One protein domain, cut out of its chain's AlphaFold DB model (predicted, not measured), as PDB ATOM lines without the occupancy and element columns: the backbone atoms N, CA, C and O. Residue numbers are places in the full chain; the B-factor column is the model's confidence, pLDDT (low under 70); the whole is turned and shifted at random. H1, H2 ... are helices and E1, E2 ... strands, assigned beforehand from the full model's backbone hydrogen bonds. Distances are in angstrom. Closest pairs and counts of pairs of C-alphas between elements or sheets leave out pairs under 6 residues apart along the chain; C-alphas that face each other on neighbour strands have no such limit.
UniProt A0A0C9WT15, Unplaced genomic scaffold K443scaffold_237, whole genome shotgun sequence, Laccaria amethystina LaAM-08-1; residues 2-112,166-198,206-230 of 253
ATOM      1  N   VAL A   2     -46.602   6.934 -49.002       81.62
ATOM      2  CA  VAL A   2     -47.513   8.103 -48.880       81.62
ATOM      3  C   VAL A   2     -48.873   7.877 -49.553       81.62
ATOM      4  O   VAL A   2     -49.905   8.066 -48.921       81.62
ATOM      5  N   SER A   3     -48.886   7.378 -50.794       81.56
ATOM      6  CA  SER A   3     -50.136   7.035 -51.493       81.56
ATOM      7  C   SER A   3     -50.963   5.973 -50.752       81.56
ATOM      8  O   SER A   3     -52.170   6.130 -50.613       81.56
ATOM      9  N   ALA A   4     -50.323   4.941 -50.192       78.38
ATOM     10  CA  ALA A   4     -51.011   3.904 -49.422       78.38
ATOM     11  C   ALA A   4     -51.564   4.433 -48.090       78.38
ATOM     12  O   ALA A   4     -52.651   4.032 -47.692       78.38
ATOM     13  N   ILE A   5     -50.861   5.363 -47.433       82.81
ATOM     14  CA  ILE A   5     -51.361   6.061 -46.239       82.81
ATOM     15  C   ILE A   5     -52.598   6.891 -46.599       82.81
ATOM     16  O   ILE A   5     -53.609   6.794 -45.913       82.81
ATOM     17  N   ALA A   6     -52.548   7.657 -47.693       85.50
ATOM     18  CA  ALA A   6     -53.684   8.455 -48.151       85.50
ATOM     19  C   ALA A   6     -54.895   7.580 -48.522       85.50
ATOM     20  O   ALA A   6     -56.023   7.879 -48.141       85.50
ATOM     21  N   GLN A   7     -54.670   6.459 -49.213       81.69
ATOM     22  CA  GLN A   7     -55.730   5.499 -49.537       81.69
ATOM     23  C   GLN A   7     -56.292   4.804 -48.290       81.69
ATOM     24  O   GLN A   7     -57.501   4.592 -48.198       81.69
ATOM     25  N   ALA A   8     -55.443   4.480 -47.312       83.00
ATOM     26  CA  ALA A   8     -55.869   3.924 -46.030       83.00
ATOM     27  C   ALA A   8     -56.734   4.915 -45.243       83.00
ATOM     28  O   ALA A   8     -57.782   4.527 -44.736       83.00
ATOM     29  N   ALA A   9     -56.338   6.191 -45.202       86.19
ATOM     30  CA  ALA A   9     -57.105   7.256 -44.561       86.19
ATOM     31  C   ALA A   9     -58.479   7.463 -45.221       86.19
ATOM     32  O   ALA A   9     -59.464   7.707 -44.534       86.19
ATOM     33  N   ASN A  10     -58.559   7.290 -46.543       88.88
ATOM     34  CA  ASN A  10     -59.811   7.363 -47.299       88.88
ATOM     35  C   ASN A  10     -60.608   6.047 -47.304       88.88
ATOM     36  O   ASN A  10     -61.586   5.939 -48.039       88.88
ATOM     37  N   HIS A  11     -60.185   5.031 -46.539       86.88
ATOM     38  CA  HIS A  11     -60.796   3.698 -46.510       86.88
ATOM     39  C   HIS A  11     -60.939   3.031 -47.894       86.88
ATOM     40  O   HIS A  11     -61.756   2.133 -48.066       86.88
ATOM     41  N   SER A  12     -60.145   3.428 -48.894       85.62
ATOM     42  CA  SER A  12     -60.288   2.940 -50.273       85.62
ATOM     43  C   SER A  12     -59.451   1.697 -50.579       85.62
ATOM     44  O   SER A  12     -59.686   1.021 -51.579       85.62
ATOM     45  N   ILE A  13     -58.488   1.368 -49.715       88.25
ATOM     46  CA  ILE A  13     -57.603   0.207 -49.853       88.25
ATOM     47  C   ILE A  13     -58.026  -0.928 -48.914       88.25
ATOM     48  O   ILE A  13     -58.315  -0.710 -47.737       88.25
ATOM     49  N   SER A  14     -58.050  -2.161 -49.424       90.06
ATOM     50  CA  SER A  14     -58.351  -3.346 -48.615       90.06
ATOM     51  C   SER A  14     -57.222  -3.663 -47.624       90.06
ATOM     52  O   SER A  14     -56.053  -3.317 -47.841       90.06
ATOM     53  N   LEU A  15     -57.552  -4.373 -46.538       91.69
ATOM     54  CA  LEU A  15     -56.558  -4.834 -45.563       91.69
ATOM     55  C   LEU A  15     -55.482  -5.703 -46.226       91.69
ATOM     56  O   LEU A  15     -54.298  -5.510 -45.976       91.69
ATOM     57  N   TYR A  16     -55.888  -6.622 -47.103       90.75
ATOM     58  CA  TYR A  16     -54.974  -7.500 -47.831       90.75
ATOM     59  C   TYR A  16     -53.964  -6.714 -48.674       90.75
ATOM     60  O   TYR A  16     -52.759  -6.899 -48.508       90.75
ATOM     61  N   ASN A  17     -54.431  -5.780 -49.511       87.94
ATOM     62  CA  ASN A  17     -53.541  -4.952 -50.330       87.94
ATOM     63  C   ASN A  17     -52.576  -4.152 -49.450       87.94
ATOM     64  O   ASN A  17     -51.398  -4.015 -49.770       87.94
ATOM     65  N   THR A  18     -53.055  -3.683 -48.301       91.19
ATOM     66  CA  THR A  18     -52.231  -2.949 -47.339       91.19
ATOM     67  C   THR A  18     -51.167  -3.828 -46.682       91.19
ATOM     68  O   THR A  18     -50.032  -3.380 -46.532       91.19
ATOM     69  N   ILE A  19     -51.484  -5.080 -46.338       92.81
ATOM     70  CA  ILE A  19     -50.509  -6.057 -45.825       92.81
ATOM     71  C   ILE A  19     -49.412  -6.307 -46.864       92.81
ATOM     72  O   ILE A  19     -48.230  -6.273 -46.522       92.81
ATOM     73  N   ILE A  20     -49.780  -6.489 -48.137       90.31
ATOM     74  CA  ILE A  20     -48.798  -6.632 -49.218       90.31
ATOM     75  C   ILE A  20     -47.918  -5.382 -49.295       90.31
ATOM     76  O   ILE A  20     -46.700  -5.501 -49.226       90.31
ATOM     77  N   VAL A  21     -48.505  -4.181 -49.333       89.31
ATOM     78  CA  VAL A  21     -47.745  -2.920 -49.339       89.31
ATOM     79  C   VAL A  21     -46.801  -2.816 -48.137       89.31
ATOM     80  O   VAL A  21     -45.658  -2.395 -48.312       89.31
ATOM     81  N   LEU A  22     -47.226  -3.227 -46.938       92.56
ATOM     82  CA  LEU A  22     -46.368  -3.258 -45.752       92.56
ATOM     83  C   LEU A  22     -45.151  -4.165 -45.956       92.56
ATOM     84  O   LEU A  22     -44.042  -3.746 -45.622       92.56
ATOM     85  N   TYR A  23     -45.318  -5.354 -46.535       91.75
ATOM     86  CA  TYR A  23     -44.191  -6.238 -46.841       91.75
ATOM     87  C   TYR A  23     -43.264  -5.673 -47.920       91.75
ATOM     88  O   TYR A  23     -42.046  -5.745 -47.766       91.75
ATOM     89  N   LEU A  24     -43.800  -5.048 -48.973       88.75
ATOM     90  CA  LEU A  24     -42.977  -4.408 -50.008       88.75
ATOM     91  C   LEU A  24     -42.190  -3.219 -49.451       88.75
ATOM     92  O   LEU A  24     -41.010  -3.051 -49.756       88.75
ATOM     93  N   CYS A  25     -42.820  -2.404 -48.602       90.38
ATOM     94  CA  CYS A  25     -42.130  -1.329 -47.901       90.38
ATOM     95  C   CYS A  25     -41.051  -1.883 -46.965       90.38
ATOM     96  O   CYS A  25     -39.957  -1.333 -46.934       90.38
ATOM     97  N   TYR A  26     -41.313  -2.990 -46.269       91.12
ATOM     98  CA  TYR A  26     -40.309  -3.641 -45.430       91.12
ATOM     99  C   TYR A  26     -39.112  -4.153 -46.242       91.12
ATOM    100  O   TYR A  26     -37.974  -3.889 -45.862       91.12
ATOM    101  N   LEU A  27     -39.350  -4.796 -47.394       87.69
ATOM    102  CA  LEU A  27     -38.288  -5.191 -48.331       87.69
ATOM    103  C   LEU A  27     -37.435  -3.990 -48.751       87.69
ATOM    104  O   LEU A  27     -36.210  -4.057 -48.746       87.69
ATOM    105  N   HIS A  28     -38.073  -2.865 -49.069       85.81
ATOM    106  CA  HIS A  28     -37.343  -1.657 -49.430       85.81
ATOM    107  C   HIS A  28     -36.499  -1.116 -48.266       85.81
ATOM    108  O   HIS A  28     -35.356  -0.710 -48.470       85.81
ATOM    109  N   LEU A  29     -37.026  -1.155 -47.039       88.06
ATOM    110  CA  LEU A  29     -36.308  -0.715 -45.842       88.06
ATOM    111  C   LEU A  29     -35.079  -1.569 -45.542       88.06
ATOM    112  O   LEU A  29     -34.027  -1.012 -45.236       88.06
ATOM    113  N   ILE A  30     -35.176  -2.898 -45.656       84.38
ATOM    114  CA  ILE A  30     -34.009  -3.763 -45.432       84.38
ATOM    115  C   ILE A  30     -32.925  -3.517 -46.493       84.38
ATOM    116  O   ILE A  30     -31.744  -3.511 -46.157       84.38
ATOM    117  N   CYS A  31     -33.302  -3.234 -47.746       84.75
ATOM    118  CA  CYS A  31     -32.350  -2.863 -48.798       84.75
ATOM    119  C   CYS A  31     -31.658  -1.526 -48.492       84.75
ATOM    120  O   CYS A  31     -30.439  -1.420 -48.608       84.75
ATOM    121  N   GLN A  32     -32.418  -0.511 -48.064       84.56
ATOM    122  CA  GLN A  32     -31.851   0.779 -47.658       84.56
ATOM    123  C   GLN A  32     -30.894   0.636 -46.469       84.56
ATOM    124  O   GLN A  32     -29.830   1.253 -46.464       84.56
ATOM    125  N   LEU A  33     -31.232  -0.210 -45.490       81.69
ATOM    126  CA  LEU A  33     -30.376  -0.469 -44.333       81.69
ATOM    127  C   LEU A  33     -29.010  -1.028 -44.752       81.69
ATOM    128  O   LEU A  33     -27.992  -0.575 -44.236       81.69
ATOM    129  N   MET A  34     -28.967  -1.949 -45.721       79.94
ATOM    130  CA  MET A  34     -27.706  -2.494 -46.241       79.94
ATOM    131  C   MET A  34     -26.817  -1.420 -46.874       79.94
ATOM    132  O   MET A  34     -25.611  -1.406 -46.634       79.94
ATOM    133  N   LEU A  35     -27.407  -0.490 -47.630       80.44
ATOM    134  CA  LEU A  35     -26.664   0.620 -48.236       80.44
ATOM    135  C   LEU A  35     -26.078   1.560 -47.176       80.44
ATOM    136  O   LEU A  35     -24.928   1.980 -47.295       80.44
ATOM    137  N   VAL A  36     -26.838   1.854 -46.116       79.38
ATOM    138  CA  VAL A  36     -26.371   2.688 -44.996       79.38
ATOM    139  C   VAL A  36     -25.256   1.994 -44.211       79.38
ATOM    140  O   VAL A  36     -24.270   2.630 -43.851       79.38
ATOM    141  N   VAL A  37     -25.370   0.687 -43.961       75.38
ATOM    142  CA  VAL A  37     -24.300  -0.073 -43.297       75.38
ATOM    143  C   VAL A  37     -23.022  -0.054 -44.138       75.38
ATOM    144  O   VAL A  37     -21.948   0.197 -43.590       75.38
ATOM    145  N   GLY A  38     -23.135  -0.256 -45.454       75.88
ATOM    146  CA  GLY A  38     -21.997  -0.187 -46.370       75.88
ATOM    147  C   GLY A  38     -21.332   1.191 -46.383       75.88
ATOM    148  O   GLY A  38     -20.109   1.285 -46.287       75.88
ATOM    149  N   SER A  39     -22.113   2.277 -46.415       76.12
ATOM    150  CA  SER A  39     -21.555   3.637 -46.408       76.12
ATOM    151  C   SER A  39     -20.854   3.985 -45.092       76.12
ATOM    152  O   SER A  39     -19.764   4.554 -45.108       76.12
ATOM    153  N   MET A  40     -21.411   3.568 -43.948       71.56
ATOM    154  CA  MET A  40     -20.789   3.778 -42.635       71.56
ATOM    155  C   MET A  40     -19.454   3.044 -42.476       71.56
ATOM    156  O   MET A  40     -18.615   3.440 -41.668       71.56
ATOM    157  N   GLN A  41     -19.246   1.953 -43.209       71.25
ATOM    158  CA  GLN A  41     -17.979   1.230 -43.173       71.25
ATOM    159  C   GLN A  41     -16.901   1.894 -44.014       71.25
ATOM    160  O   GLN A  41     -15.751   1.906 -43.580       71.25
ATOM    161  N   LYS A  42     -17.272   2.491 -45.150       72.12
ATOM    162  CA  LYS A  42     -16.346   3.293 -45.959       72.12
ATOM    163  C   LYS A  42     -15.832   4.501 -45.191       72.12
ATOM    164  O   LYS A  42     -14.628   4.705 -45.126       72.12
ATOM    165  N   GLU A  43     -16.728   5.209 -44.495       70.88
ATOM    166  CA  GLU A  43     -16.366   6.333 -43.616       70.88
ATOM    167  C   GLU A  43     -15.295   5.916 -42.583       70.88
ATOM    168  O   GLU A  43     -14.336   6.640 -42.327       70.88
ATOM    169  N   LYS A  44     -15.391   4.697 -42.029       67.38
ATOM    170  CA  LYS A  44     -14.401   4.167 -41.075       67.38
ATOM    171  C   LYS A  44     -13.052   3.786 -41.693       67.38
ATOM    172  O   LYS A  44     -12.096   3.628 -40.937       67.38
ATOM    173  N   MET A  45     -12.960   3.606 -43.010       67.50
ATOM    174  CA  MET A  45     -11.714   3.245 -43.698       67.50
ATOM    175  C   MET A  45     -10.853   4.455 -44.087       67.50
ATOM    176  O   MET A  45      -9.790   4.269 -44.669       67.50
ATOM    177  N   GLY A  46     -11.240   5.670 -43.684       62.53
ATOM    178  CA  GLY A  46     -10.438   6.878 -43.892       62.53
ATOM    179  C   GLY A  46     -10.849   7.701 -45.109       62.53
ATOM    180  O   GLY A  46     -10.191   8.699 -45.394       62.53
ATOM    181  N   ASP A  47     -11.946   7.337 -45.778       59.41
ATOM    182  CA  ASP A  47     -12.561   8.216 -46.767       59.41
ATOM    183  C   ASP A  47     -13.115   9.453 -46.063       59.41
ATOM    184  O   ASP A  47     -13.974   9.368 -45.179       59.41
ATOM    185  N   LEU A  48     -12.588  10.615 -46.450       53.06
ATOM    186  CA  LEU A  48     -12.906  11.928 -45.901       53.06
ATOM    187  C   LEU A  48     -14.310  12.367 -46.357       53.06
ATOM    188  O   LEU A  48     -14.473  13.330 -47.103       53.06
ATOM    189  N   ALA A  49     -15.349  11.634 -45.959       54.22
ATOM    190  CA  ALA A  49     -16.719  11.989 -46.289       54.22
ATOM    191  C   ALA A  49     -17.160  13.201 -45.434       54.22
ATOM    192  O   ALA A  49     -17.087  13.151 -44.203       54.22
ATOM    193  N   PRO A  50     -17.615  14.306 -46.053       52.50
ATOM    194  CA  PRO A  50     -17.965  15.541 -45.354       52.50
ATOM    195  C   PRO A  50     -19.241  15.400 -44.501       52.50
ATOM    196  O   PRO A  50     -20.008  14.450 -44.652       52.50
ATOM    197  N   ASN A  51     -19.507  16.409 -43.655       56.47
ATOM    198  CA  ASN A  51     -20.638  16.616 -42.718       56.47
ATOM    199  C   ASN A  51     -22.078  16.301 -43.212       56.47
ATOM    200  O   ASN A  51     -23.040  16.437 -42.454       56.47
ATOM    201  N   VAL A  52     -22.256  15.840 -44.450       56.97
ATOM    202  CA  VAL A  52     -23.505  15.315 -45.026       56.97
ATOM    203  C   VAL A  52     -24.042  14.108 -44.234       56.97
ATOM    204  O   VAL A  52     -25.242  13.829 -44.259       56.97
ATOM    205  N   GLY A  53     -23.184  13.423 -43.470       68.00
ATOM    206  CA  GLY A  53     -23.527  12.200 -42.745       68.00
ATOM    207  C   GLY A  53     -24.695  12.325 -41.759       68.00
ATOM    208  O   GLY A  53     -25.506  11.406 -41.672       68.00
ATOM    209  N   ALA A  54     -24.837  13.436 -41.027       69.81
ATOM    210  CA  ALA A  54     -25.893  13.564 -40.014       69.81
ATOM    211  C   ALA A  54     -27.285  13.776 -40.635       69.81
ATOM    212  O   ALA A  54     -28.239  13.081 -40.281       69.81
ATOM    213  N   VAL A  55     -27.392  14.693 -41.602       72.00
ATOM    214  CA  VAL A  55     -28.653  14.987 -42.303       72.00
ATOM    215  C   VAL A  55     -29.109  13.772 -43.109       72.00
ATOM    216  O   VAL A  55     -30.277  13.393 -43.033       72.00
ATOM    217  N   ALA A  56     -28.184  13.097 -43.800       74.19
ATOM    218  CA  ALA A  56     -28.481  11.860 -44.515       74.19
ATOM    219  C   ALA A  56     -28.999  10.763 -43.568       74.19
ATOM    220  O   ALA A  56     -30.030  10.161 -43.853       74.19
ATOM    221  N   LYS A  57     -28.362  10.560 -42.402       72.81
ATOM    222  CA  LYS A  57     -28.815   9.583 -41.391       72.81
ATOM    223  C   LYS A  57     -30.237   9.878 -40.898       72.81
ATOM    224  O   LYS A  57     -31.045   8.955 -40.789       72.81
ATOM    225  N   ILE A  58     -30.568  11.147 -40.645       78.12
ATOM    226  CA  ILE A  58     -31.921  11.555 -40.230       78.12
ATOM    227  C   ILE A  58     -32.932  11.253 -41.340       78.12
ATOM    228  O   ILE A  58     -33.935  10.583 -41.084       78.12
ATOM    229  N   ILE A  59     -32.653  11.677 -42.576       81.88
ATOM    230  CA  ILE A  59     -33.547  11.464 -43.722       81.88
ATOM    231  C   ILE A  59     -33.754   9.966 -43.983       81.88
ATOM    232  O   ILE A  59     -34.889   9.531 -44.165       81.88
ATOM    233  N   SER A  60     -32.694   9.157 -43.915       79.94
ATOM    234  CA  SER A  60     -32.768   7.700 -44.085       79.94
ATOM    235  C   SER A  60     -33.559   6.991 -42.980       79.94
ATOM    236  O   SER A  60     -34.042   5.884 -43.198       79.94
ATOM    237  N   SER A  61     -33.742   7.608 -41.806       83.69
ATOM    238  CA  SER A  61     -34.534   7.026 -40.713       83.69
ATOM    239  C   SER A  61     -36.048   7.241 -40.865       83.69
ATOM    240  O   SER A  61     -36.839   6.430 -40.376       83.69
ATOM    241  N   LEU A  62     -36.480   8.294 -41.572       87.38
ATOM    242  CA  LEU A  62     -37.898   8.648 -41.737       87.38
ATOM    243  C   LEU A  62     -38.752   7.530 -42.366       87.38
ATOM    244  O   LEU A  62     -39.848   7.270 -41.850       87.38
ATOM    245  N   PRO A  63     -38.300   6.830 -43.431       89.38
ATOM    246  CA  PRO A  63     -39.036   5.702 -43.996       89.38
ATOM    247  C   PRO A  63     -39.311   4.600 -42.971       89.38
ATOM    248  O   PRO A  63     -40.397   4.023 -42.962       89.38
ATOM    249  N   HIS A  64     -38.350   4.338 -42.084       88.31
ATOM    250  CA  HIS A  64     -38.459   3.294 -41.075       88.31
ATOM    251  C   HIS A  64     -39.513   3.641 -40.019       88.31
ATOM    252  O   HIS A  64     -40.412   2.842 -39.761       88.31
ATOM    253  N   TRP A  65     -39.473   4.862 -39.474       90.44
ATOM    254  CA  TRP A  65     -40.493   5.352 -38.537       90.44
ATOM    255  C   TRP A  65     -41.894   5.333 -39.140       90.44
ATOM    256  O   TRP A  65     -42.846   4.867 -38.514       90.44
ATOM    257  N   SER A  66     -42.005   5.793 -40.383       91.88
ATOM    258  CA  SER A  66     -43.272   5.823 -41.107       91.88
ATOM    259  C   SER A  66     -43.836   4.416 -41.326       91.88
ATOM    260  O   SER A  66     -45.041   4.216 -41.193       91.88
ATOM    261  N   TRP A  67     -42.985   3.425 -41.607       93.81
ATOM    262  CA  TRP A  67     -43.408   2.032 -41.755       93.81
ATOM    263  C   TRP A  67     -43.897   1.417 -40.443       93.81
ATOM    264  O   TRP A  67     -44.942   0.771 -40.443       93.81
ATOM    265  N   HIS A  68     -43.207   1.658 -39.324       92.88
ATOM    266  CA  HIS A  68     -43.662   1.197 -38.004       92.88
ATOM    267  C   HIS A  68     -44.991   1.827 -37.605       92.88
ATOM    268  O   HIS A  68     -45.912   1.118 -37.202       92.88
ATOM    269  N   GLY A  69     -45.110   3.148 -37.761       93.88
ATOM    270  CA  GLY A  69     -46.346   3.872 -37.471       93.88
ATOM    271  C   GLY A  69     -47.508   3.377 -38.332       93.88
ATOM    272  O   GLY A  69     -48.586   3.088 -37.811       93.88
ATOM    273  N   PHE A  70     -47.277   3.200 -39.636       94.88
ATOM    274  CA  PHE A  70     -48.289   2.676 -40.548       94.88
ATOM    275  C   PHE A  70     -48.657   1.221 -40.229       94.88
ATOM    276  O   PHE A  70     -49.837   0.887 -40.193       94.88
ATOM    277  N   GLY A  71     -47.678   0.369 -39.918       95.81
ATOM    278  CA  GLY A  71     -47.909  -1.011 -39.496       95.81
ATOM    279  C   GLY A  71     -48.767  -1.093 -38.235       95.81
ATOM    280  O   GLY A  71     -49.798  -1.767 -38.238       95.81
ATOM    281  N   LEU A  72     -48.405  -0.353 -37.183       96.19
ATOM    282  CA  LEU A  72     -49.199  -0.268 -35.954       96.19
ATOM    283  C   LEU A  72     -50.624   0.211 -36.234       96.19
ATOM    284  O   LEU A  72     -51.574  -0.410 -35.760       96.19
ATOM    285  N   TYR A  73     -50.786   1.267 -37.034       96.12
ATOM    286  CA  TYR A  73     -52.097   1.789 -37.412       96.12
ATOM    287  C   TYR A  73     -52.965   0.726 -38.103       96.12
ATOM    288  O   TYR A  73     -54.109   0.508 -37.691       96.12
ATOM    289  N   VAL A  74     -52.417   0.032 -39.105       96.00
ATOM    290  CA  VAL A  74     -53.116  -1.012 -39.868       96.00
ATOM    291  C   VAL A  74     -53.530  -2.164 -38.958       96.00
ATOM    292  O   VAL A  74     -54.698  -2.551 -38.948       96.00
ATOM    293  N   TRP A  75     -52.614  -2.690 -38.139       97.50
ATOM    294  CA  TRP A  75     -52.906  -3.830 -37.264       97.50
ATOM    295  C   TRP A  75     -53.828  -3.470 -36.099       97.50
ATOM    296  O   TRP A  75     -54.663  -4.281 -35.682       97.50
ATOM    297  N   PHE A  76     -53.755  -2.235 -35.604       97.25
ATOM    298  CA  PHE A  76     -54.704  -1.737 -34.619       97.25
ATOM    299  C   PHE A  76     -56.122  -1.689 -35.203       97.25
ATOM    300  O   PHE A  76     -57.059  -2.156 -34.553       97.25
ATOM    301  N   HIS A  77     -56.272  -1.239 -36.452       96.50
ATOM    302  CA  HIS A  77     -57.565  -1.096 -37.130       96.50
ATOM    303  C   HIS A  77     -57.998  -2.308 -37.966       96.50
ATOM    304  O   HIS A  77     -59.074  -2.261 -38.556       96.50
ATOM    305  N   ALA A  78     -57.242  -3.409 -37.978       96.25
ATOM    306  CA  ALA A  78     -57.408  -4.525 -38.920       96.25
ATOM    307  C   ALA A  78     -58.850  -5.048 -39.075       96.25
ATOM    308  O   ALA A  78     -59.250  -5.444 -40.161       96.25
ATOM    309  N   ARG A  79     -59.673  -5.030 -38.017       95.88
ATOM    310  CA  ARG A  79     -61.079  -5.475 -38.100       95.88
ATOM    311  C   ARG A  79     -61.971  -4.550 -38.930       95.88
ATOM    312  O   ARG A  79     -62.881  -5.034 -39.583       95.88
ATOM    313  N   ARG A  80     -61.730  -3.240 -38.886       95.06
ATOM    314  CA  ARG A  80     -62.548  -2.206 -39.548       95.06
ATOM    315  C   ARG A  80     -61.824  -1.562 -40.731       95.06
ATOM    316  O   ARG A  80     -62.210  -0.494 -41.187       95.06
ATOM    317  N   PHE A  81     -60.716  -2.156 -41.156       92.38
ATOM    318  CA  PHE A  81     -59.824  -1.545 -42.121       92.38
ATOM    319  C   PHE A  81     -60.383  -1.660 -43.547       92.38
ATOM    320  O   PHE A  81     -60.841  -2.732 -43.943       92.38
ATOM    321  N   GLY A  82     -60.267  -0.585 -44.327       88.25
ATOM    322  CA  GLY A  82     -60.640  -0.559 -45.742       88.25
ATOM    323  C   GLY A  82     -62.142  -0.455 -46.015       88.25
ATOM    324  O   GLY A  82     -62.939  -0.219 -45.108       88.25
ATOM    325  N   SER A  83     -62.502  -0.617 -47.288       79.81
ATOM    326  CA  SER A  83     -63.854  -0.401 -47.823       79.81
ATOM    327  C   SER A  83     -64.824  -1.557 -47.575       79.81
ATOM    328  O   SER A  83     -66.030  -1.358 -47.653       79.81
ATOM    329  N   GLN A  84     -64.301  -2.753 -47.291       83.69
ATOM    330  CA  GLN A  84     -65.070  -3.986 -47.078       83.69
ATOM    331  C   GLN A  84     -64.582  -4.693 -45.807       83.69
ATOM    332  O   GLN A  84     -63.875  -5.708 -45.879       83.69
ATOM    333  N   PRO A  85     -64.868  -4.135 -44.619       85.88
ATOM    334  CA  PRO A  85     -64.362  -4.665 -43.361       85.88
ATOM    335  C   PRO A  85     -64.834  -6.096 -43.060       85.88
ATOM    336  O   PRO A  85     -64.122  -6.856 -42.402       85.88
ATOM    337  N   GLU A  86     -65.994  -6.496 -43.576       82.19
ATOM    338  CA  GLU A  86     -66.553  -7.845 -43.481       82.19
ATOM    339  C   GLU A  86     -65.652  -8.913 -44.123       82.19
ATOM    340  O   GLU A  86     -65.531 -10.022 -43.597       82.19
ATOM    341  N   CYS A  87     -64.927  -8.564 -45.188       86.06
ATOM    342  CA  CYS A  87     -64.001  -9.466 -45.871       86.06
ATOM    343  C   CYS A  87     -62.693  -9.677 -45.089       86.06
ATOM    344  O   CYS A  87     -61.984 -10.660 -45.311       86.06
ATOM    345  N   ASN A  88     -62.366  -8.803 -44.129       91.25
ATOM    346  CA  ASN A  88     -61.089  -8.859 -43.410       91.25
ATOM    347  C   ASN A  88     -60.923 -10.136 -42.576       91.25
ATOM    348  O   ASN A  88     -59.795 -10.573 -42.345       91.25
ATOM    349  N   ALA A  89     -62.021 -10.748 -42.124       91.50
ATOM    350  CA  ALA A  89     -61.979 -12.002 -41.371       91.50
ATOM    351  C   ALA A  89     -61.489 -13.195 -42.211       91.50
ATOM    352  O   ALA A  89     -60.905 -14.135 -41.659       91.50
ATOM    353  N   ALA A  90     -61.688 -13.143 -43.532       91.50
ATOM    354  CA  ALA A  90     -61.211 -14.162 -44.459       91.50
ATOM    355  C   ALA A  90     -59.708 -14.030 -44.747       91.50
ATOM    356  O   ALA A  90     -59.067 -15.035 -45.057       91.50
ATOM    357  N   THR A  91     -59.135 -12.831 -44.585       92.88
ATOM    358  CA  THR A  91     -57.718 -12.566 -44.850       92.88
ATOM    359  C   THR A  91     -56.815 -13.400 -43.938       92.88
ATOM    360  O   THR A  91     -56.891 -13.338 -42.703       92.88
ATOM    361  N   LYS A  92     -55.926 -14.177 -44.555       94.62
ATOM    362  CA  LYS A  92     -54.921 -15.014 -43.899       94.62
ATOM    363  C   LYS A  92     -53.550 -14.358 -43.982       94.62
ATOM    364  O   LYS A  92     -53.123 -13.924 -45.049       94.62
ATOM    365  N   LEU A  93     -52.865 -14.319 -42.849       93.94
ATOM    366  CA  LEU A  93     -51.470 -13.936 -42.715       93.94
ATOM    367  C   LEU A  93     -50.621 -15.202 -42.654       93.94
ATOM    368  O   LEU A  93     -50.969 -16.125 -41.917       93.94
ATOM    369  N   ILE A  94     -49.505 -15.238 -43.374       93.00
ATOM    370  CA  ILE A  94     -48.568 -16.356 -43.289       93.00
ATOM    371  C   ILE A  94     -47.398 -15.958 -42.397       93.00
ATOM    372  O   ILE A  94     -46.710 -14.977 -42.663       93.00
ATOM    373  N   VAL A  95     -47.185 -16.699 -41.313       89.38
ATOM    374  CA  VAL A  95     -46.083 -16.466 -40.371       89.38
ATOM    375  C   VAL A  95     -45.374 -17.791 -40.147       89.38
ATOM    376  O   VAL A  95     -45.997 -18.751 -39.698       89.38
ATOM    377  N   PHE A  96     -44.091 -17.868 -40.510       87.88
ATOM    378  CA  PHE A  96     -43.310 -19.117 -40.481       87.88
ATOM    379  C   PHE A  96     -44.028 -20.302 -41.162       87.88
ATOM    380  O   PHE A  96     -44.068 -21.414 -40.638       87.88
ATOM    381  N   GLY A  97     -44.662 -20.049 -42.313       87.38
ATOM    382  CA  GLY A  97     -45.410 -21.059 -43.073       87.38
ATOM    383  C   GLY A  97     -46.738 -21.501 -42.443       87.38
ATOM    384  O   GLY A  97     -47.401 -22.386 -42.981       87.38
ATOM    385  N   ARG A  98     -47.154 -20.909 -41.316       93.62
ATOM    386  CA  ARG A  98     -48.458 -21.155 -40.690       93.62
ATOM    387  C   ARG A  98     -49.457 -20.079 -41.085       93.62
ATOM    388  O   ARG A  98     -49.138 -18.893 -41.095       93.62
ATOM    389  N   GLU A  99     -50.682 -20.511 -41.359       95.62
ATOM    390  CA  GLU A  99     -51.809 -19.626 -41.641       95.62
ATOM    391  C   GLU A  99     -52.398 -19.091 -40.334       95.62
ATOM    392  O   GLU A  99     -52.855 -19.848 -39.477       95.62
ATOM    393  N   LEU A 100     -52.417 -17.771 -40.188       96.25
ATOM    394  CA  LEU A 100     -53.035 -17.066 -39.074       96.25
ATOM    395  C   LEU A 100     -54.150 -16.163 -39.601       96.25
ATOM    396  O   LEU A 100     -54.051 -15.589 -40.679       96.25
ATOM    397  N   SER A 101     -55.227 -15.993 -38.837       96.00
ATOM    398  CA  SER A 101     -56.254 -15.005 -39.193       96.00
ATOM    399  C   SER A 101     -55.702 -13.590 -39.000       96.00
ATOM    400  O   SER A 101     -55.235 -13.262 -37.905       96.00
ATOM    401  N   ALA A 102     -55.798 -12.738 -40.026       95.19
ATOM    402  CA  ALA A 102     -55.316 -11.357 -39.975       95.19
ATOM    403  C   ALA A 102     -56.068 -10.495 -38.945       95.19
ATOM    404  O   ALA A 102     -55.518  -9.522 -38.440       95.19
ATOM    405  N   THR A 103     -57.305 -10.852 -38.588       96.56
ATOM    406  CA  THR A 103     -58.108 -10.159 -37.563       96.56
ATOM    407  C   THR A 103     -58.089 -10.850 -36.192       96.56
ATOM    408  O   THR A 103     -58.536 -10.254 -35.202       96.56
ATOM    409  N   GLY A 104     -57.570 -12.084 -36.139       96.12
ATOM    410  CA  GLY A 104     -57.427 -12.931 -34.953       96.12
ATOM    411  C   GLY A 104     -55.987 -12.986 -34.435       96.12
ATOM    412  O   GLY A 104     -55.410 -11.960 -34.083       96.12
ATOM    413  N   SER A 105     -55.401 -14.187 -34.376       96.50
ATOM    414  CA  SER A 105     -54.043 -14.412 -33.848       96.50
ATOM    415  C   SER A 105     -52.955 -13.665 -34.622       96.50
ATOM    416  O   SER A 105     -52.035 -13.134 -34.004       96.50
ATOM    417  N   GLY A 106     -53.084 -13.549 -35.948       95.06
ATOM    418  CA  GLY A 106     -52.144 -12.805 -36.786       95.06
ATOM    419  C   GLY A 106     -52.054 -11.339 -36.372       95.06
ATOM    420  O   GLY A 106     -50.958 -10.818 -36.213       95.06
ATOM    421  N   ARG A 107     -53.196 -10.709 -36.057       96.50
ATOM    422  CA  ARG A 107     -53.245  -9.337 -35.531       96.50
ATOM    423  C   ARG A 107     -52.421  -9.180 -34.258       96.50
ATOM    424  O   ARG A 107     -51.673  -8.217 -34.134       96.50
ATOM    425  N   VAL A 108     -52.590 -10.098 -33.308       97.00
ATOM    426  CA  VAL A 108     -51.901 -10.043 -32.011       97.00
ATOM    427  C   VAL A 108     -50.400 -10.211 -32.211       97.00
ATOM    428  O   VAL A 108     -49.632  -9.396 -31.710       97.00
ATOM    429  N   VAL A 109     -49.989 -11.209 -32.998       94.94
ATOM    430  CA  VAL A 109     -48.576 -11.446 -33.327       94.94
ATOM    431  C   VAL A 109     -47.960 -10.220 -33.999       94.94
ATOM    432  O   VAL A 109     -46.890  -9.777 -33.591       94.94
ATOM    433  N   SER A 110     -48.643  -9.627 -34.981       95.00
ATOM    434  CA  SER A 110     -48.159  -8.429 -35.661       95.00
ATOM    435  C   SER A 110     -48.083  -7.222 -34.729       95.00
ATOM    436  O   SER A 110     -47.071  -6.531 -34.741       95.00
ATOM    437  N   LEU A 111     -49.090  -6.979 -33.884       96.56
ATOM    438  CA  LEU A 111     -49.042  -5.892 -32.901       96.56
ATOM    439  C   LEU A 111     -47.861  -6.058 -31.945       96.56
ATOM    440  O   LEU A 111     -47.097  -5.117 -31.775       96.56
ATOM    441  N   VAL A 112     -47.661  -7.257 -31.390       94.94
ATOM    442  CA  VAL A 112     -46.512  -7.554 -30.522       94.94
ATOM    443  C   VAL A 112     -45.200  -7.316 -31.266       94.94
ATOM    444  O   VAL A 112     -44.316  -6.644 -30.742       94.94
ATOM    445  N   LEU A 166     -14.608  -7.553 -42.119       73.50
ATOM    446  CA  LEU A 166     -15.011  -8.582 -43.076       73.50
ATOM    447  C   LEU A 166     -16.020  -9.577 -42.476       73.50
ATOM    448  O   LEU A 166     -17.054  -9.838 -43.087       73.50
ATOM    449  N   PHE A 167     -15.765 -10.100 -41.271       68.56
ATOM    450  CA  PHE A 167     -16.690 -11.028 -40.607       68.56
ATOM    451  C   PHE A 167     -18.046 -10.389 -40.305       68.56
ATOM    452  O   PHE A 167     -19.084 -11.009 -40.541       68.56
ATOM    453  N   VAL A 168     -18.047  -9.142 -39.826       69.94
ATOM    454  CA  VAL A 168     -19.285  -8.389 -39.586       69.94
ATOM    455  C   VAL A 168     -20.063  -8.211 -40.894       69.94
ATOM    456  O   VAL A 168     -21.274  -8.410 -40.910       69.94
ATOM    457  N   ASN A 169     -19.382  -7.928 -42.004       72.56
ATOM    458  CA  ASN A 169     -20.014  -7.791 -43.316       72.56
ATOM    459  C   ASN A 169     -20.646  -9.062 -43.849       72.56
ATOM    460  O   ASN A 169     -21.787  -9.034 -44.316       72.56
ATOM    461  N   ILE A 170     -19.925 -10.175 -43.759       74.62
ATOM    462  CA  ILE A 170     -20.447 -11.480 -44.162       74.62
ATOM    463  C   ILE A 170     -21.685 -11.810 -43.325       74.62
ATOM    464  O   ILE A 170     -22.723 -12.166 -43.878       74.62
ATOM    465  N   TYR A 171     -21.610 -11.622 -42.006       72.62
ATOM    466  CA  TYR A 171     -22.728 -11.882 -41.103       72.62
ATOM    467  C   TYR A 171     -23.965 -11.031 -41.428       72.62
ATOM    468  O   TYR A 171     -25.065 -11.570 -41.560       72.62
ATOM    469  N   ILE A 172     -23.794  -9.716 -41.603       72.88
ATOM    470  CA  ILE A 172     -24.892  -8.797 -41.940       72.88
ATOM    471  C   ILE A 172     -25.515  -9.173 -43.290       72.88
ATOM    472  O   ILE A 172     -26.739  -9.234 -43.406       72.88
ATOM    473  N   THR A 173     -24.688  -9.494 -44.287       75.69
ATOM    474  CA  THR A 173     -25.145  -9.913 -45.620       75.69
ATOM    475  C   THR A 173     -25.956 -11.207 -45.560       75.69
ATOM    476  O   THR A 173     -27.026 -11.286 -46.159       75.69
ATOM    477  N   LEU A 174     -25.502 -12.206 -44.797       71.69
ATOM    478  CA  LEU A 174     -26.244 -13.454 -44.603       71.69
ATOM    479  C   LEU A 174     -27.593 -13.210 -43.916       71.69
ATOM    480  O   LEU A 174     -28.613 -13.711 -44.387       71.69
ATOM    481  N   CYS A 175     -27.619 -12.399 -42.851       72.25
ATOM    482  CA  CYS A 175     -28.863 -12.028 -42.170       72.25
ATOM    483  C   CYS A 175     -29.844 -11.338 -43.128       72.25
ATOM    484  O   CYS A 175     -31.032 -11.659 -43.136       72.25
ATOM    485  N   PHE A 176     -29.341 -10.427 -43.963       80.19
ATOM    486  CA  PHE A 176     -30.136  -9.746 -44.978       80.19
ATOM    487  C   PHE A 176     -30.734 -10.723 -45.992       80.19
ATOM    488  O   PHE A 176     -31.938 -10.672 -46.229       80.19
ATOM    489  N   ILE A 177     -29.932 -11.636 -46.550       79.44
ATOM    490  CA  ILE A 177     -30.406 -12.625 -47.530       79.44
ATOM    491  C   ILE A 177     -31.507 -13.499 -46.919       79.44
ATOM    492  O   ILE A 177     -32.558 -13.671 -47.533       79.44
ATOM    493  N   VAL A 178     -31.308 -14.007 -45.699       78.25
ATOM    494  CA  VAL A 178     -32.309 -14.840 -45.008       78.25
ATOM    495  C   VAL A 178     -33.610 -14.067 -44.782       78.25
ATOM    496  O   VAL A 178     -34.685 -14.569 -45.112       78.25
ATOM    497  N   GLN A 179     -33.524 -12.835 -44.271       82.81
ATOM    498  CA  GLN A 179     -34.697 -11.994 -44.026       82.81
ATOM    499  C   GLN A 179     -35.428 -11.653 -45.328       82.81
ATOM    500  O   GLN A 179     -36.656 -11.699 -45.390       82.81
ATOM    501  N   TRP A 180     -34.680 -11.338 -46.383       85.19
ATOM    502  CA  TRP A 180     -35.223 -11.032 -47.697       85.19
ATOM    503  C   TRP A 180     -35.966 -12.240 -48.289       85.19
ATOM    504  O   TRP A 180     -37.126 -12.098 -48.679       85.19
ATOM    505  N   ILE A 181     -35.361 -13.437 -48.263       84.50
ATOM    506  CA  ILE A 181     -36.000 -14.680 -48.734       84.50
ATOM    507  C   ILE A 181     -37.281 -14.931 -47.940       84.50
ATOM    508  O   ILE A 181     -38.328 -15.192 -48.531       84.50
ATOM    509  N   TYR A 182     -37.220 -14.812 -46.610       85.94
ATOM    510  CA  TYR A 182     -38.379 -15.003 -45.741       85.94
ATOM    511  C   TYR A 182     -39.546 -14.092 -46.133       85.94
ATOM    512  O   TYR A 182     -40.680 -14.561 -46.254       85.94
ATOM    513  N   VAL A 183     -39.290 -12.802 -46.367       89.06
ATOM    514  CA  VAL A 183     -40.344 -11.844 -46.722       89.06
ATOM    515  C   VAL A 183     -40.906 -12.127 -48.114       89.06
ATOM    516  O   VAL A 183     -42.123 -12.113 -48.275       89.06
ATOM    517  N   VAL A 184     -40.063 -12.442 -49.103       88.19
ATOM    518  CA  VAL A 184     -40.514 -12.797 -50.462       88.19
ATOM    519  C   VAL A 184     -41.395 -14.047 -50.440       88.19
ATOM    520  O   VAL A 184     -42.498 -14.029 -50.985       88.19
ATOM    521  N   VAL A 185     -40.956 -15.104 -49.751       88.94
ATOM    522  CA  VAL A 185     -41.744 -16.335 -49.578       88.94
ATOM    523  C   VAL A 185     -43.055 -16.037 -48.853       88.94
ATOM    524  O   VAL A 185     -44.105 -16.529 -49.258       88.94
ATOM    525  N   THR A 186     -43.023 -15.194 -47.820       90.44
ATOM    526  CA  THR A 186     -44.222 -14.796 -47.071       90.44
ATOM    527  C   THR A 186     -45.217 -14.036 -47.949       90.44
ATOM    528  O   THR A 186     -46.413 -14.320 -47.882       90.44
ATOM    529  N   ILE A 187     -44.755 -13.106 -48.792       89.50
ATOM    530  CA  ILE A 187     -45.600 -12.387 -49.758       89.50
ATOM    531  C   ILE A 187     -46.262 -13.383 -50.710       89.50
ATOM    532  O   ILE A 187     -47.483 -13.367 -50.847       89.50
ATOM    533  N   GLU A 188     -45.480 -14.272 -51.323       88.62
ATOM    534  CA  GLU A 188     -45.983 -15.246 -52.295       88.62
ATOM    535  C   GLU A 188     -47.010 -16.191 -51.661       88.62
ATOM    536  O   GLU A 188     -48.116 -16.356 -52.173       88.62
ATOM    537  N   GLN A 189     -46.703 -16.746 -50.486       90.56
ATOM    538  CA  GLN A 189     -47.643 -17.596 -49.757       90.56
ATOM    539  C   GLN A 189     -48.904 -16.826 -49.344       90.56
ATOM    540  O   GLN A 189     -50.005 -17.367 -49.429       90.56
ATOM    541  N   THR A 190     -48.775 -15.559 -48.944       89.31
ATOM    542  CA  THR A 190     -49.929 -14.707 -48.617       89.31
ATOM    543  C   THR A 190     -50.806 -14.486 -49.850       89.31
ATOM    544  O   THR A 190     -52.026 -14.577 -49.743       89.31
ATOM    545  N   ILE A 191     -50.222 -14.269 -51.031       87.88
ATOM    546  CA  ILE A 191     -50.975 -14.130 -52.286       87.88
ATOM    547  C   ILE A 191     -51.708 -15.434 -52.625       87.88
ATOM    548  O   ILE A 191     -52.914 -15.413 -52.879       87.88
ATOM    549  N   GLN A 192     -51.012 -16.572 -52.570       88.00
ATOM    550  CA  GLN A 192     -51.566 -17.882 -52.927       88.00
ATOM    551  C   GLN A 192     -52.688 -18.344 -51.985       88.00
ATOM    552  O   GLN A 192     -53.640 -18.991 -52.421       88.00
ATOM    553  N   ARG A 193     -52.598 -18.019 -50.690       88.62
ATOM    554  CA  ARG A 193     -53.545 -18.469 -49.653       88.62
ATOM    555  C   ARG A 193     -54.745 -17.542 -49.448       88.62
ATOM    556  O   ARG A 193     -55.604 -17.845 -48.625       88.62
ATOM    557  N   ASN A 194     -54.849 -16.452 -50.209       87.62
ATOM    558  CA  ASN A 194     -55.986 -15.528 -50.169       87.62
ATOM    559  C   ASN A 194     -56.728 -15.466 -51.524       87.62
ATOM    560  O   ASN A 194     -56.809 -14.398 -52.133       87.62
ATOM    561  N   PRO A 195     -57.298 -16.587 -52.018       77.69
ATOM    562  CA  PRO A 195     -57.897 -16.656 -53.356       77.69
ATOM    563  C   PRO A 195     -59.188 -15.841 -53.495       77.69
ATOM    564  O   PRO A 195     -59.503 -15.391 -54.589       77.69
ATOM    565  N   VAL A 196     -59.910 -15.616 -52.390       65.94
ATOM    566  CA  VAL A 196     -61.204 -14.901 -52.351       65.94
ATOM    567  C   VAL A 196     -61.104 -13.470 -52.894       65.94
ATOM    568  O   VAL A 196     -62.091 -12.903 -53.346       65.94
ATOM    569  N   ILE A 197     -59.903 -12.895 -52.898       62.50
ATOM    570  CA  ILE A 197     -59.650 -11.518 -53.339       62.50
ATOM    571  C   ILE A 197     -59.281 -11.469 -54.836       62.50
ATOM    572  O   ILE A 197     -59.348 -10.415 -55.461       62.50
ATOM    573  N   HIS A 198     -58.968 -12.618 -55.447       58.50
ATOM    574  CA  HIS A 198     -58.419 -12.733 -56.803       58.50
ATOM    575  C   HIS A 198     -59.425 -13.242 -57.841       58.50
ATOM    576  O   HIS A 198     -59.028 -13.901 -58.796       58.50
ATOM    577  N   SER A 206     -45.973 -15.087 -61.358       63.72
ATOM    578  CA  SER A 206     -46.025 -14.983 -59.899       63.72
ATOM    579  C   SER A 206     -45.342 -13.688 -59.461       63.72
ATOM    580  O   SER A 206     -44.284 -13.307 -59.974       63.72
ATOM    581  N   PHE A 207     -45.948 -12.984 -58.511       61.78
ATOM    582  CA  PHE A 207     -45.369 -11.762 -57.960       61.78
ATOM    583  C   PHE A 207     -43.959 -12.030 -57.393       61.78
ATOM    584  O   PHE A 207     -43.061 -11.191 -57.523       61.78
ATOM    585  N   GLY A 208     -43.736 -13.247 -56.880       57.97
ATOM    586  CA  GLY A 208     -42.442 -13.786 -56.474       57.97
ATOM    587  C   GLY A 208     -41.381 -13.953 -57.573       57.97
ATOM    588  O   GLY A 208     -40.254 -14.292 -57.238       57.97
ATOM    589  N   GLN A 209     -41.663 -13.698 -58.855       61.44
ATOM    590  CA  GLN A 209     -40.647 -13.686 -59.922       61.44
ATOM    591  C   GLN A 209     -40.198 -12.269 -60.299       61.44
ATOM    592  O   GLN A 209     -39.006 -12.029 -60.463       61.44
ATOM    593  N   ILE A 210     -41.121 -11.311 -60.411       63.78
ATOM    594  CA  ILE A 210     -40.793  -9.948 -60.873       63.78
ATOM    595  C   ILE A 210     -40.216  -9.109 -59.736       63.78
ATOM    596  O   ILE A 210     -39.191  -8.444 -59.885       63.78
ATOM    597  N   PHE A 211     -40.878  -9.131 -58.583       66.88
ATOM    598  CA  PHE A 211     -40.540  -8.246 -57.479       66.88
ATOM    599  C   PHE A 211     -39.137  -8.489 -56.896       66.88
ATOM    600  O   PHE A 211     -38.400  -7.513 -56.702       66.88
ATOM    601  N   PRO A 212     -38.709  -9.746 -56.662       60.09
ATOM    602  CA  PRO A 212     -37.356 -10.001 -56.194       60.09
ATOM    603  C   PRO A 212     -36.274  -9.639 -57.215       60.09
ATOM    604  O   PRO A 212     -35.232  -9.129 -56.819       60.09
ATOM    605  N   VAL A 213     -36.522  -9.817 -58.515       62.97
ATOM    606  CA  VAL A 213     -35.567  -9.431 -59.569       62.97
ATOM    607  C   VAL A 213     -35.355  -7.917 -59.590       62.97
ATOM    608  O   VAL A 213     -34.217  -7.459 -59.654       62.97
ATOM    609  N   VAL A 214     -36.426  -7.129 -59.458       67.56
ATOM    610  CA  VAL A 214     -36.325  -5.659 -59.438       67.56
ATOM    611  C   VAL A 214     -35.625  -5.160 -58.169       67.56
ATOM    612  O   VAL A 214     -34.788  -4.260 -58.236       67.56
ATOM    613  N   THR A 215     -35.920  -5.754 -57.009       69.44
ATOM    614  CA  THR A 215     -35.303  -5.339 -55.735       69.44
ATOM    615  C   THR A 215     -33.849  -5.795 -55.594       69.44
ATOM    616  O   THR A 215     -33.018  -5.001 -55.153       69.44
ATOM    617  N   ILE A 216     -33.505  -7.016 -56.019       66.38
ATOM    618  CA  ILE A 216     -32.113  -7.494 -56.071       66.38
ATOM    619  C   ILE A 216     -31.317  -6.710 -57.112       66.38
ATOM    620  O   ILE A 216     -30.186  -6.323 -56.830       66.38
ATOM    621  N   GLY A 217     -31.893  -6.450 -58.290       70.44
ATOM    622  CA  GLY A 217     -31.217  -5.742 -59.375       70.44
ATOM    623  C   GLY A 217     -30.666  -4.391 -58.928       70.44
ATOM    624  O   GLY A 217     -29.496  -4.103 -59.161       70.44
ATOM    625  N   ALA A 218     -31.455  -3.605 -58.190       68.56
ATOM    626  CA  ALA A 218     -31.006  -2.317 -57.662       68.56
ATOM    627  C   ALA A 218     -29.830  -2.448 -56.671       68.56
ATOM    628  O   ALA A 218     -28.855  -1.700 -56.764       68.56
ATOM    629  N   CYS A 219     -29.882  -3.418 -55.750       65.44
ATOM    630  CA  CYS A 219     -28.798  -3.660 -54.793       65.44
ATOM    631  C   CYS A 219     -27.527  -4.189 -55.476       65.44
ATOM    632  O   CYS A 219     -26.433  -3.720 -55.168       65.44
ATOM    633  N   LEU A 220     -27.659  -5.124 -56.423       71.12
ATOM    634  CA  LEU A 220     -26.526  -5.679 -57.166       71.12
ATOM    635  C   LEU A 220     -25.854  -4.632 -58.047       71.12
ATOM    636  O   LEU A 220     -24.630  -4.590 -58.079       71.12
ATOM    637  N   ILE A 221     -26.623  -3.765 -58.714       74.38
ATOM    638  CA  ILE A 221     -26.067  -2.654 -59.497       74.38
ATOM    639  C   ILE A 221     -25.271  -1.717 -58.585       74.38
ATOM    640  O   ILE A 221     -24.160  -1.326 -58.934       74.38
ATOM    641  N   SER A 222     -25.788  -1.404 -57.393       72.69
ATOM    642  CA  SER A 222     -25.066  -0.563 -56.435       72.69
ATOM    643  C   SER A 222     -23.751  -1.198 -55.974       72.69
ATOM    644  O   SER A 222     -22.743  -0.502 -55.924       72.69
ATOM    645  N   ILE A 223     -23.747  -2.497 -55.653       71.56
ATOM    646  CA  ILE A 223     -22.531  -3.227 -55.251       71.56
ATOM    647  C   ILE A 223     -21.547  -3.323 -56.421       71.56
ATOM    648  O   ILE A 223     -20.345  -3.162 -56.238       71.56
ATOM    649  N   TYR A 224     -22.044  -3.574 -57.630       78.94
ATOM    650  CA  TYR A 224     -21.221  -3.674 -58.830       78.94
ATOM    651  C   TYR A 224     -20.515  -2.355 -59.149       78.94
ATOM    652  O   TYR A 224     -19.310  -2.360 -59.391       78.94
ATOM    653  N   ASN A 225     -21.246  -1.237 -59.109       75.88
ATOM    654  CA  ASN A 225     -20.672   0.089 -59.325       75.88
ATOM    655  C   ASN A 225     -19.581   0.382 -58.290       75.88
ATOM    656  O   ASN A 225     -18.512   0.862 -58.645       75.88
ATOM    657  N   ASP A 226     -19.809  -0.016 -57.039       69.88
ATOM    658  CA  ASP A 226     -18.836   0.161 -55.967       69.88
ATOM    659  C   ASP A 226     -17.545  -0.644 -56.181       69.88
ATOM    660  O   ASP A 226     -16.434  -0.122 -56.095       69.88
ATOM    661  N   LEU A 227     -17.679  -1.921 -56.549       71.88
ATOM    662  CA  LEU A 227     -16.536  -2.768 -56.897       71.88
ATOM    663  C   LEU A 227     -15.778  -2.239 -58.120       71.88
ATOM    664  O   LEU A 227     -14.559  -2.404 -58.216       71.88
ATOM    665  N   GLN A 228     -16.492  -1.632 -59.069       82.56
ATOM    666  CA  GLN A 228     -15.883  -1.031 -60.247       82.56
ATOM    667  C   GLN A 228     -15.051   0.199 -59.876       82.56
ATOM    668  O   GLN A 228     -13.952   0.353 -60.412       82.56
ATOM    669  N   ASP A 229     -15.532   1.032 -58.955       73.06
ATOM    670  CA  ASP A 229     -14.806   2.212 -58.491       73.06
ATOM    671  C   ASP A 229     -13.551   1.822 -57.698       73.06
ATOM    672  O   ASP A 229     -12.473   2.334 -57.998       73.06
ATOM    673  N   CYS A 230     -13.615   0.794 -56.841       67.94
ATOM    674  CA  CYS A 230     -12.422   0.237 -56.185       67.94
ATOM    675  C   CYS A 230     -11.369  -0.295 -57.175       67.94
ATOM    676  O   CYS A 230     -10.176  -0.273 -56.885       67.94
TER     677      CYS A 230
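What this domain is: This is residues 2 to 112, 166 to 198 and 206 to 230 of the 253 residues of an uncharacterized protein of Laccaria amethystina LaAM-08-1 (UniProt A0A0C9WT15). Four long helices, H2, H3, H6 and H7, lie nearly lengthwise, with H2 in the middle. Near one end the strand hairpin E1 and E2 packs on H6 through E1 and on the short helix H5, which in turn packs on H3; the short helix H4 lies at this end too, and the short helix H1 packs on H2, away from the strands. The printed part has 169 residues, in order H1 H2 H3 H4 E1 E2 H5 H6 H7, mostly helix, with an antiparallel sheet E1 - E2. It is elongated, 58 by 30 by 26 A, and only just compact, close to loose, with a radius of gyration of the C-alphas of 18.4 A.

How they stand to each other: H1, residues 2 to 9, only just touches H2, residues 15 to 44, with 3 pairs of C-alphas within 8 A, closest Ala 4 and Thr 18, 7.3 A. H2, the hub, forms a helical hairpin with H3, residues 52 to 80, at a shallow tilt of 20 degrees; the closest C-alphas are Leu 29 and His 64, 6.6 A. H4, residues 85 to 89, touches H3 only at the corner. E1, residues 92 to 95, and E2, residues 98 to 101, form an antiparallel hairpin, with N 93 and O 100 2.8 A apart. H5, residues 105 to 112, touches H3, closest C-alphas Trp 75 and Arg 107, 5.8 A. H2, H6, residues 166 to 192, and H7, residues 207 to 230, form an up-and-down bundle, each running against the one before. Every O i to N i+4 pair is within hydrogen-bond range in H1, H2, H5 and H6; H3 has 21 of 25, H7 17 of 20, and H4 0 of 1, with 1 of 2 O i to N i+3 pairs.

Where its parts are: H2 spans 43.3 A, H3 43.1 A, H6 39.0 A and H7 35.1 A. C-alpha 2 is at (-47.513, 8.103, -48.880) and C-alpha 230 at (-12.422, 0.237, -56.185).

The domain as a whole: Residues 113 to 165 and 199 to 205 are cut out, with gaps of 33.9 A and 13.0 A. Confidence is under 70 in 31 residues, among them 44 to 54 and 206 to 216.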